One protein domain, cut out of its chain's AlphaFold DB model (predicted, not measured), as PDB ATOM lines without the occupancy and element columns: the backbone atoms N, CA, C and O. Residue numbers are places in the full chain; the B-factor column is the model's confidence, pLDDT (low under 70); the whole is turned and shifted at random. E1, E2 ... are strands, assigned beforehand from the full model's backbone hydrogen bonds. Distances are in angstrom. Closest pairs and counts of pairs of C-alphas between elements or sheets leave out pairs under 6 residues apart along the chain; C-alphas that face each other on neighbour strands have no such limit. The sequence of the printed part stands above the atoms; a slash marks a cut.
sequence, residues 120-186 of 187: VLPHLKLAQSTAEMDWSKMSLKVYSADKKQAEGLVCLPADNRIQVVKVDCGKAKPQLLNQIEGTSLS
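AT A GLANCE: This is residues 120 to 186 of the 187 residues of an uncharacterized protein of Bacteroides sp. 4_1_36 (UniProt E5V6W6). A small sandwich of two sheets face to face: E1, E2 and E5 on one side, the hairpin E3 and E4 on the other, their strands crossed at 36 degrees. The sheets come closest where E1 meets E3, and a loop, residues 127 to 132, sticks out free at one end. The printed part has 67 residues with five named strands, E1 to E5 in chain order, and no named helix; the class is all strand, though under half of the residues are in named elements. The first sheet runs E1, E2, E5 and is mixed; the second is antiparallel. The whole is compact, radius of gyration of the C-alphas 12.5 A, with an elongated outline of 37 by 23 by 15 A.

HOW THE PARTS SIT: E2, residues 138 to 143, is the inner strand of its sheet. E1, residues 120 to 123, is antiparallel to it in a hairpin, N 121 to O 141 being 2.8 A. E5, residues 183 to 186, is parallel to E2, N 140 to O 184 being 2.8 A. E3, residues 149 to 155, and E4, residues 162 to 168, form an antiparallel hairpin, N 152 to O 165 being 3.0 A. The closest C-alphas of E1 and E3, Val 120 and Gly 152, are 4.4 A apart. E5 is apart from E3 and E4. Residues 167 to 168 of E4 pair antiparallel with residues 175 to 176.

IN THESE COORDINATES: E1 begins at C-alpha 120 (15.863, 2.743, 40.718) and is 9.7 A long, as is E5, which ends at C-alpha 186 (6.736, 4.816, 45.277). E2 spans 16.1 A, E3 20.0 A and E4 19.7 A.

THE WHOLE: The C-alphas farthest apart, Ala 131 and Asp 146, are 37.8 A apart. The printed part has no cut. Links E1 to E2 and E4 to E5 are long. Residues 171 to 173, 179, 182 to 183 and 186 have pLDDT under 70.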
ATOM      1  N   VAL A 120      16.822   1.731  40.273       97.06
ATOM      2  CA  VAL A 120      15.863   2.743  40.718       97.06
ATOM      3  C   VAL A 120      15.585   3.690  39.559       97.06
ATOM      4  O   VAL A 120      16.485   4.365  39.068       97.06
ATOM      5  N   LEU A 121      14.327   3.760  39.130       97.44
ATOM      6  CA  LEU A 121      13.898   4.609  38.025       97.44
ATOM      7  C   LEU A 121      13.103   5.813  38.555       97.44
ATOM      8  O   LEU A 121      12.026   5.625  39.141       97.44
ATOM      9  N   PRO A 122      13.579   7.054  38.355       96.38
ATOM     10  CA  PRO A 122      12.841   8.239  38.756       96.38
ATOM     11  C   PRO A 122      11.698   8.551  37.787       96.38
ATOM     12  O   PRO A 122      11.859   8.554  36.566       96.38
ATOM     13  N   HIS A 123      10.540   8.853  38.362       96.38
ATOM     14  CA  HIS A 123       9.309   9.171  37.659       96.38
ATOM     15  C   HIS A 123       8.700  10.475  38.169       96.38
ATOM     16  O   HIS A 123       8.865  10.842  39.333       96.38
ATOM     17  N   LEU A 124       7.932  11.147  37.315       94.38
ATOM     18  CA  LEU A 124       7.030  12.227  37.710       94.38
ATOM     19  C   LEU A 124       5.576  11.795  37.601       94.38
ATOM     20  O   LEU A 124       5.212  10.847  36.896       94.38
ATOM     21  N   LYS A 125       4.717  12.574  38.256       94.19
ATOM     22  CA  LYS A 125       3.306  12.613  37.885       94.19
ATOM     23  C   LYS A 125       3.168  13.124  36.453       94.19
ATOM     24  O   LYS A 125       3.984  13.900  35.965       94.19
ATOM     25  N   LEU A 126       2.116  12.662  35.787       94.38
ATOM     26  CA  LEU A 126       1.820  13.075  34.425       94.38
ATOM     27  C   LEU A 126       1.606  14.597  34.358       94.38
ATOM     28  O   LEU A 126       0.826  15.137  35.139       94.38
ATOM     29  N   ALA A 127       2.256  15.244  33.394       92.25
ATOM     30  CA  ALA A 127       2.074  16.648  33.036       92.25
ATOM     31  C   ALA A 127       1.695  16.750  31.549       92.25
ATOM     32  O   ALA A 127       2.063  15.869  30.770       92.25
ATOM     33  N   GLN A 128       0.965  17.797  31.144       90.81
ATOM     34  CA  GLN A 128       0.578  17.991  29.735       90.81
ATOM     35  C   GLN A 128       1.705  18.583  28.878       90.81
ATOM     36  O   GLN A 128       1.695  18.454  27.656       90.81
ATOM     37  N   SER A 129       2.703  19.194  29.514       92.00
ATOM     38  CA  SER A 129       3.882  19.755  28.864       92.00
ATOM     39  C   SER A 129       5.107  19.626  29.773       92.00
ATOM     40  O   SER A 129       4.985  19.405  30.978       92.00
ATOM     41  N   THR A 130       6.311  19.765  29.212       87.50
ATOM     42  CA  THR A 130       7.549  19.780  30.011       87.50
ATOM     43  C   THR A 130       7.646  20.996  30.931       87.50
ATOM     44  O   THR A 130       8.307  20.918  31.960       87.50
ATOM     45  N   ALA A 131       6.981  22.105  30.587       90.44
ATOM     46  CA  ALA A 131       6.916  23.307  31.420       90.44
ATOM     47  C   ALA A 131       6.068  23.103  32.689       90.44
ATOM     48  O   ALA A 131       6.293  23.766  33.695       90.44
ATOM     49  N   GLU A 132       5.118  22.165  32.652       91.88
ATOM     50  CA  GLU A 132       4.230  21.824  33.770       91.88
ATOM     51  C   GLU A 132       4.758  20.665  34.633       91.88
ATOM     52  O   GLU A 132       4.074  20.197  35.544       91.88
ATOM     53  N   MET A 133       5.964  20.162  34.352       93.12
ATOM     54  CA  MET A 133       6.565  19.077  35.129       93.12
ATOM     55  C   MET A 133       6.989  19.558  36.517       93.12
ATOM     56  O   MET A 133       7.875  20.396  36.661       93.12
ATOM     57  N   ASP A 134       6.394  18.966  37.550       92.31
ATOM     58  CA  ASP A 134       6.727  19.249  38.946       92.31
ATOM     59  C   ASP A 134       7.859  18.337  39.443       92.31
ATOM     60  O   ASP A 134       7.622  17.286  40.044       92.31
ATOM     61  N   TRP A 135       9.103  18.757  39.202       90.56
ATOM     62  CA  TRP A 135      10.321  18.040  39.601       90.56
ATOM     63  C   TRP A 135      10.483  17.857  41.119       90.56
ATOM     64  O   TRP A 135      11.266  17.009  41.539       90.56
ATOM     65  N   SER A 136       9.732  18.601  41.943       86.88
ATOM     66  CA  SER A 136       9.758  18.464  43.407       86.88
ATOM     67  C   SER A 136       8.965  17.258  43.924       86.88
ATOM     68  O   SER A 136       9.096  16.878  45.087       86.88
ATOM     69  N   LYS A 137       8.130  16.654  43.068       87.69
ATOM     70  CA  LYS A 137       7.279  15.500  43.393       87.69
ATOM     71  C   LYS A 137       7.715  14.253  42.636       87.69
ATOM     72  O   LYS A 137       6.887  13.547  42.053       87.69
ATOM     73  N   MET A 138       9.015  13.992  42.632       91.88
ATOM     74  CA  MET A 138       9.580  12.817  41.989       91.88
ATOM     75  C   MET A 138       9.315  11.565  42.819       91.88
ATOM     76  O   MET A 138       9.539  11.524  44.031       91.88
ATOM     77  N   SER A 139       8.840  10.529  42.142       93.12
ATOM     78  CA  SER A 139       8.637   9.201  42.698       93.12
ATOM     79  C   SER A 139       9.707   8.256  42.169       93.12
ATOM     80  O   SER A 139       9.926   8.171  40.963       93.12
ATOM     81  N   LEU A 140      10.360   7.531  43.057       94.06
ATOM     82  CA  LEU A 140      11.383   6.554  42.731       94.06
ATOM     83  C   LEU A 140      10.747   5.168  42.715       94.06
ATOM     84  O   LEU A 140      10.287   4.687  43.753       94.06
ATOM     85  N   LYS A 141      10.724   4.537  41.539       94.88
ATOM     86  CA  LYS A 141      10.263   3.159  41.381       94.88
ATOM     87  C   LYS A 141      11.458   2.215  41.445       94.88
ATOM     88  O   LYS A 141      12.425   2.392  40.707       94.88
ATOM     89  N   VAL A 142      11.391   1.236  42.339       95.25
ATOM     90  CA  VAL A 142      12.490   0.307  42.621       95.25
ATOM     91  C   VAL A 142      12.210  -1.026  41.940       95.25
ATOM     92  O   VAL A 142      11.146  -1.605  42.129       95.25
ATOM     93  N   TYR A 143      13.179  -1.512  41.173       95.88
ATOM     94  CA  TYR A 143      13.149  -2.795  40.484       95.88
ATOM     95  C   TYR A 143      14.235  -3.679  41.090       95.88
ATOM     96  O   TYR A 143      15.419  -3.502  40.804       95.88
ATOM     97  N   SER A 144      13.824  -4.596  41.968       94.94
ATOM     98  CA  SER A 144      14.730  -5.494  42.682       94.94
ATOM     99  C   SER A 144      14.102  -6.874  42.864       94.94
ATOM    100  O   SER A 144      13.032  -6.980  43.458       94.94
ATOM    101  N   ALA A 145      14.754  -7.919  42.362       92.81
ATOM    102  CA  ALA A 145      14.341  -9.310  42.500       92.81
ATOM    103  C   ALA A 145      14.996  -9.945  43.734       92.81
ATOM    104  O   ALA A 145      14.308 -10.359  44.663       92.81
ATOM    105  N   ASP A 146      16.328  -9.997  43.767       90.69
ATOM    106  CA  ASP A 146      17.103 -10.543  44.890       90.69
ATOM    107  C   ASP A 146      18.277  -9.652  45.322       90.69
ATOM    108  O   ASP A 146      18.900  -9.899  46.364       90.69
ATOM    109  N   LYS A 147      18.557  -8.570  44.587       90.25
ATOM    110  CA  LYS A 147      19.509  -7.549  45.024       90.25
ATOM    111  C   LYS A 147      19.034  -6.911  46.331       90.25
ATOM    112  O   LYS A 147      17.885  -6.513  46.502       90.25
ATOM    113  N   LYS A 148      19.959  -6.794  47.286       89.06
ATOM    114  CA  LYS A 148      19.710  -6.118  48.573       89.06
ATOM    115  C   LYS A 148      19.809  -4.600  48.465       89.06
ATOM    116  O   LYS A 148      19.379  -3.900  49.373       89.06
ATOM    117  N   GLN A 149      20.399  -4.099  47.385       91.62
ATOM    118  CA  GLN A 149      20.546  -2.679  47.116       91.62
ATOM    119  C   GLN A 149      20.194  -2.408  45.662       91.62
ATOM    120  O   GLN A 149      20.590  -3.171  44.780       91.62
ATOM    121  N   ALA A 150      19.477  -1.314  45.443       94.75
ATOM    122  CA  ALA A 150      19.172  -0.796  44.125       94.75
ATOM    123  C   ALA A 150      19.720   0.623  43.984       94.75
ATOM    124  O   ALA A 150      19.717   1.398  44.946       94.75
ATOM    125  N   GLU A 151      20.173   0.972  42.784       96.31
ATOM    126  CA  GLU A 151      20.739   2.284  42.489       96.31
ATOM    127  C   GLU A 151      20.092   2.911  41.253       96.31
ATOM    128  O   GLU A 151      19.593   2.229  40.357       96.31
ATOM    129  N   GLY A 152      20.079   4.236  41.201       95.69
ATOM    130  CA  GLY A 152      19.543   4.992  40.075       95.69
ATOM    131  C   GLY A 152      20.164   6.370  39.984       95.69
ATOM    132  O   GLY A 152      20.790   6.846  40.930       95.69
ATOM    133  N   LEU A 153      19.983   7.022  38.841       96.06
ATOM    134  CA  LEU A 153      20.477   8.376  38.618       96.06
ATOM    135  C   LEU A 153      19.324   9.369  38.659       96.06
ATOM    136  O   LEU A 153      18.294   9.163  38.020       96.06
ATOM    137  N   VAL A 154      19.534  10.473  39.365       95.06
ATOM    138  CA  VAL A 154      18.666  11.648  39.355       95.06
ATOM    139  C   VAL A 154      19.498  12.845  38.924       95.06
ATOM    140  O   VAL A 154      20.640  12.998  39.337       95.06
ATOM    141  N   CYS A 155      18.929  13.696  38.083       94.44
ATOM    142  CA  CYS A 155      19.513  14.977  37.716       94.44
ATOM    143  C   CYS A 155      18.371  15.984  37.666       94.44
ATOM    144  O   CYS A 155      17.390  15.751  36.955       94.44
ATOM    145  N   LEU A 156      18.465  17.074  38.426       92.06
ATOM    146  CA  LEU A 156      17.448  18.119  38.394       92.06
ATOM    147  C   LEU A 156      17.831  19.145  37.315       92.06
ATOM    148  O   LEU A 156      19.007  19.450  37.141       92.06
ATOM    149  N   PRO A 157      16.874  19.738  36.584       89.44
ATOM    150  CA  PRO A 157      17.205  20.787  35.620       89.44
ATOM    151  C   PRO A 157      17.844  22.029  36.255       89.44
ATOM    152  O   PRO A 157      18.585  22.746  35.590       89.44
ATOM    153  N   ALA A 158      17.554  22.283  37.536       87.75
ATOM    154  CA  ALA A 158      18.071  23.434  38.270       87.75
ATOM    155  C   ALA A 158      19.559  23.300  38.631       87.75
ATOM    156  O   ALA A 158      20.282  24.293  38.589       87.75
ATOM    157  N   ASP A 159      20.018  22.093  38.986       87.00
ATOM    158  CA  ASP A 159      21.412  21.839  39.367       87.00
ATOM    159  C   ASP A 159      22.256  21.285  38.211       87.00
ATOM    160  O   ASP A 159      23.473  21.475  38.199       87.00
ATOM    161  N   ASN A 160      21.609  20.636  37.234       89.69
ATOM    162  CA  ASN A 160      22.214  19.937  36.103       89.69
ATOM    163  C   ASN A 160      23.386  19.035  36.534       89.69
ATOM    164  O   ASN A 160      24.433  18.980  35.877       89.69
ATOM    165  N   ARG A 161      23.234  18.367  37.683       92.19
ATOM    166  CA  ARG A 161      24.238  17.474  38.270       92.19
ATOM    167  C   ARG A 161      23.638  16.107  38.532       92.19
ATOM    168  O   ARG A 161      22.536  15.991  39.060       92.19
ATOM    169  N   ILE A 162      24.401  15.070  38.205       93.94
ATOM    170  CA  ILE A 162      24.007  13.702  38.519       93.94
ATOM    171  C   ILE A 162      24.168  13.457  40.015       93.94
ATOM    172  O   ILE A 162      25.234  13.666  40.595       93.94
ATOM    173  N   GLN A 163      23.100  12.952  40.611       93.62
ATOM    174  CA  GLN A 163      23.035  12.440  41.964       93.62
ATOM    175  C   GLN A 163      22.673  10.956  41.888       93.62
ATOM    176  O   GLN A 163      21.703  10.569  41.233       93.62
ATOM    177  N   VAL A 164      23.464  10.110  42.543       94.00
ATOM    178  CA  VAL A 164      23.185   8.671  42.622       94.00
ATOM    179  C   VAL A 164      22.231   8.438  43.779       94.00
ATOM    180  O   VAL A 164      22.582   8.729  44.916       94.00
ATOM    181  N   VAL A 165      21.052   7.894  43.515       93.06
ATOM    182  CA  VAL A 165      20.116   7.426  44.539       93.06
ATOM    183  C   VAL A 165      20.463   5.987  44.887       93.06
ATOM    184  O   VAL A 165      20.642   5.171  43.984       93.06
ATOM    185  N   LYS A 166      20.497   5.655  46.179       92.50
ATOM    186  CA  LYS A 166      20.637   4.274  46.652       92.50
ATOM    187  C   LYS A 166      19.461   3.893  47.538       92.50
ATOM    188  O   LYS A 166      19.050   4.664  48.405       92.50
ATOM    189  N   VAL A 167      18.933   2.693  47.342       90.31
ATOM    190  CA  VAL A 167      17.806   2.154  48.104       90.31
ATOM    191  C   VAL A 167      18.184   0.790  48.667       90.31
ATOM    192  O   VAL A 167      18.696  -0.062  47.949       90.31
ATOM    193  N   ASP A 168      17.924   0.586  49.956       88.38
ATOM    194  CA  ASP A 168      18.018  -0.718  50.612       88.38
ATOM    195  C   ASP A 168      16.722  -1.494  50.382       88.38
ATOM    196  O   ASP A 168      15.646  -1.067  50.810       88.38
ATOM    197  N   CYS A 169      16.840  -2.633  49.705       83.50
ATOM    198  CA  CYS A 169      15.755  -3.556  49.384       83.50
ATOM    199  C   CYS A 169      15.723  -4.767  50.332       83.50
ATOM    200  O   CYS A 169      14.822  -5.594  50.238       83.50
ATOM    201  N   GLY A 170      16.683  -4.892  51.256       71.06
ATOM    202  CA  GLY A 170      16.771  -6.008  52.202       71.06
ATOM    203  C   GLY A 170      15.784  -5.929  53.370       71.06
ATOM    204  O   GLY A 170      15.680  -6.872  54.156       71.06
ATOM    205  N   LYS A 171      15.064  -4.812  53.510       61.59
ATOM    206  CA  LYS A 171      14.049  -4.592  54.549       61.59
ATOM    207  C   LYS A 171      12.642  -4.775  53.982       61.59
ATOM    208  O   LYS A 171      12.396  -4.507  52.814       61.59
ATOM    209  N   ALA A 172      11.685  -5.128  54.846       57.44
ATOM    210  CA  ALA A 172      10.276  -5.343  54.477       57.44
ATOM    211  C   ALA A 172       9.597  -4.140  53.782       57.44
ATOM    212  O   ALA A 172       8.565  -4.302  53.138       57.44
ATOM    213  N   LYS A 173      10.164  -2.934  53.916       65.81
ATOM    214  CA  LYS A 173       9.846  -1.762  53.095       65.81
ATOM    215  C   LYS A 173      11.158  -1.152  52.600       65.81
ATOM    216  O   LYS A 173      11.999  -0.863  53.459       65.81
ATOM    217  N   PRO A 174      11.329  -0.933  51.285       71.94
ATOM    218  CA  PRO A 174      12.498  -0.252  50.752       71.94
ATOM    219  C   PRO A 174      12.745   1.099  51.431       71.94
ATOM    220  O   PRO A 174      11.799   1.840  51.711       71.94
ATOM    221  N   GLN A 175      14.010   1.407  51.720       72.75
ATOM    222  CA  GLN A 175      14.417   2.651  52.382       72.75
ATOM    223  C   GLN A 175      15.498   3.365  51.576       72.75
ATOM    224  O   GLN A 175      16.483   2.753  51.170       72.75
ATOM    225  N   LEU A 176      15.324   4.672  51.382       76.69
ATOM    226  CA  LEU A 176      16.355   5.535  50.815       76.69
ATOM    227  C   LEU A 176      17.574   5.544  51.737       76.69
ATOM    228  O   LEU A 176      17.462   5.855  52.922       76.69
ATOM    229  N   LEU A 177      18.731   5.195  51.183       71.62
ATOM    230  CA  LEU A 177      20.012   5.224  51.887       71.62
ATOM    231  C   LEU A 177      20.646   6.616  51.862       71.62
ATOM    232  O   LEU A 177      21.510   6.915  52.682       71.62
ATOM    233  N   ASN A 178      20.211   7.473  50.941       77.88
ATOM    234  CA  ASN A 178      20.601   8.868  50.865       77.88
ATOM    235  C   ASN A 178      19.402   9.757  50.528       77.88
ATOM    236  O   ASN A 178      18.507   9.374  49.778       77.88
ATOM    237  N   GLN A 179      19.378  10.949  51.118       68.44
ATOM    238  CA  GLN A 179      18.316  11.918  50.891       68.44
ATOM    239  C   GLN A 179      18.691  12.805  49.703       68.44
ATOM    240  O   GLN A 179      19.740  13.445  49.718       68.44
ATOM    241  N   ILE A 180      17.834  12.833  48.683       72.88
ATOM    242  CA  ILE A 180      17.961  13.706  47.511       72.88
ATOM    243  C   ILE A 180      16.711  14.585  47.457       72.88
ATOM    244  O   ILE A 180      15.589  14.081  47.572       72.88
ATOM    245  N   GLU A 181      16.894  15.900  47.333       72.56
ATOM    246  CA  GLU A 181      15.785  16.858  47.314       72.56
ATOM    247  C   GLU A 181      14.763  16.525  46.217       72.56
ATOM    248  O   GLU A 181      15.110  16.140  45.102       72.56
ATOM    249  N   GLY A 182      13.476  16.656  46.551       66.44
ATOM    250  CA  GLY A 182      12.374  16.414  45.616       66.44
ATOM    251  C   GLY A 182      12.085  14.941  45.303       66.44
ATOM    252  O   GLY A 182      11.237  14.672  44.454       66.44
ATOM    253  N   THR A 183      12.744  13.986  45.973       67.94
ATOM    254  CA  THR A 183      12.512  12.545  45.770       67.94
ATOM    255  C   THR A 183      11.702  11.899  46.893       67.94
ATOM    256  O   THR A 183      11.819  12.236  48.070       67.94
ATOM    257  N   SER A 184      10.866  10.936  46.516       74.12
ATOM    258  CA  SER A 184      10.077  10.089  47.413       74.12
ATOM    259  C   SER A 184       9.990   8.674  46.845       74.12
ATOM    260  O   SER A 184      10.026   8.498  45.630       74.12
ATOM    261  N   LEU A 185       9.889   7.649  47.693       70.38
ATOM    262  CA  LEU A 185       9.692   6.273  47.226       70.38
ATOM    263  C   LEU A 185       8.233   6.045  46.814       70.38
ATOM    264  O   LEU A 185       7.314   6.428  47.540       70.38
ATOM    265  N   SER A 186       8.029   5.382  45.677       67.31
ATOM    266  CA  SER A 186       6.736   4.816  45.277       67.31
ATOM    267  C   SER A 186       6.823   3.296  45.287       67.31
ATOM    268  O   SER A 186       7.757   2.745  44.703       67.31
TER     269      SER A 186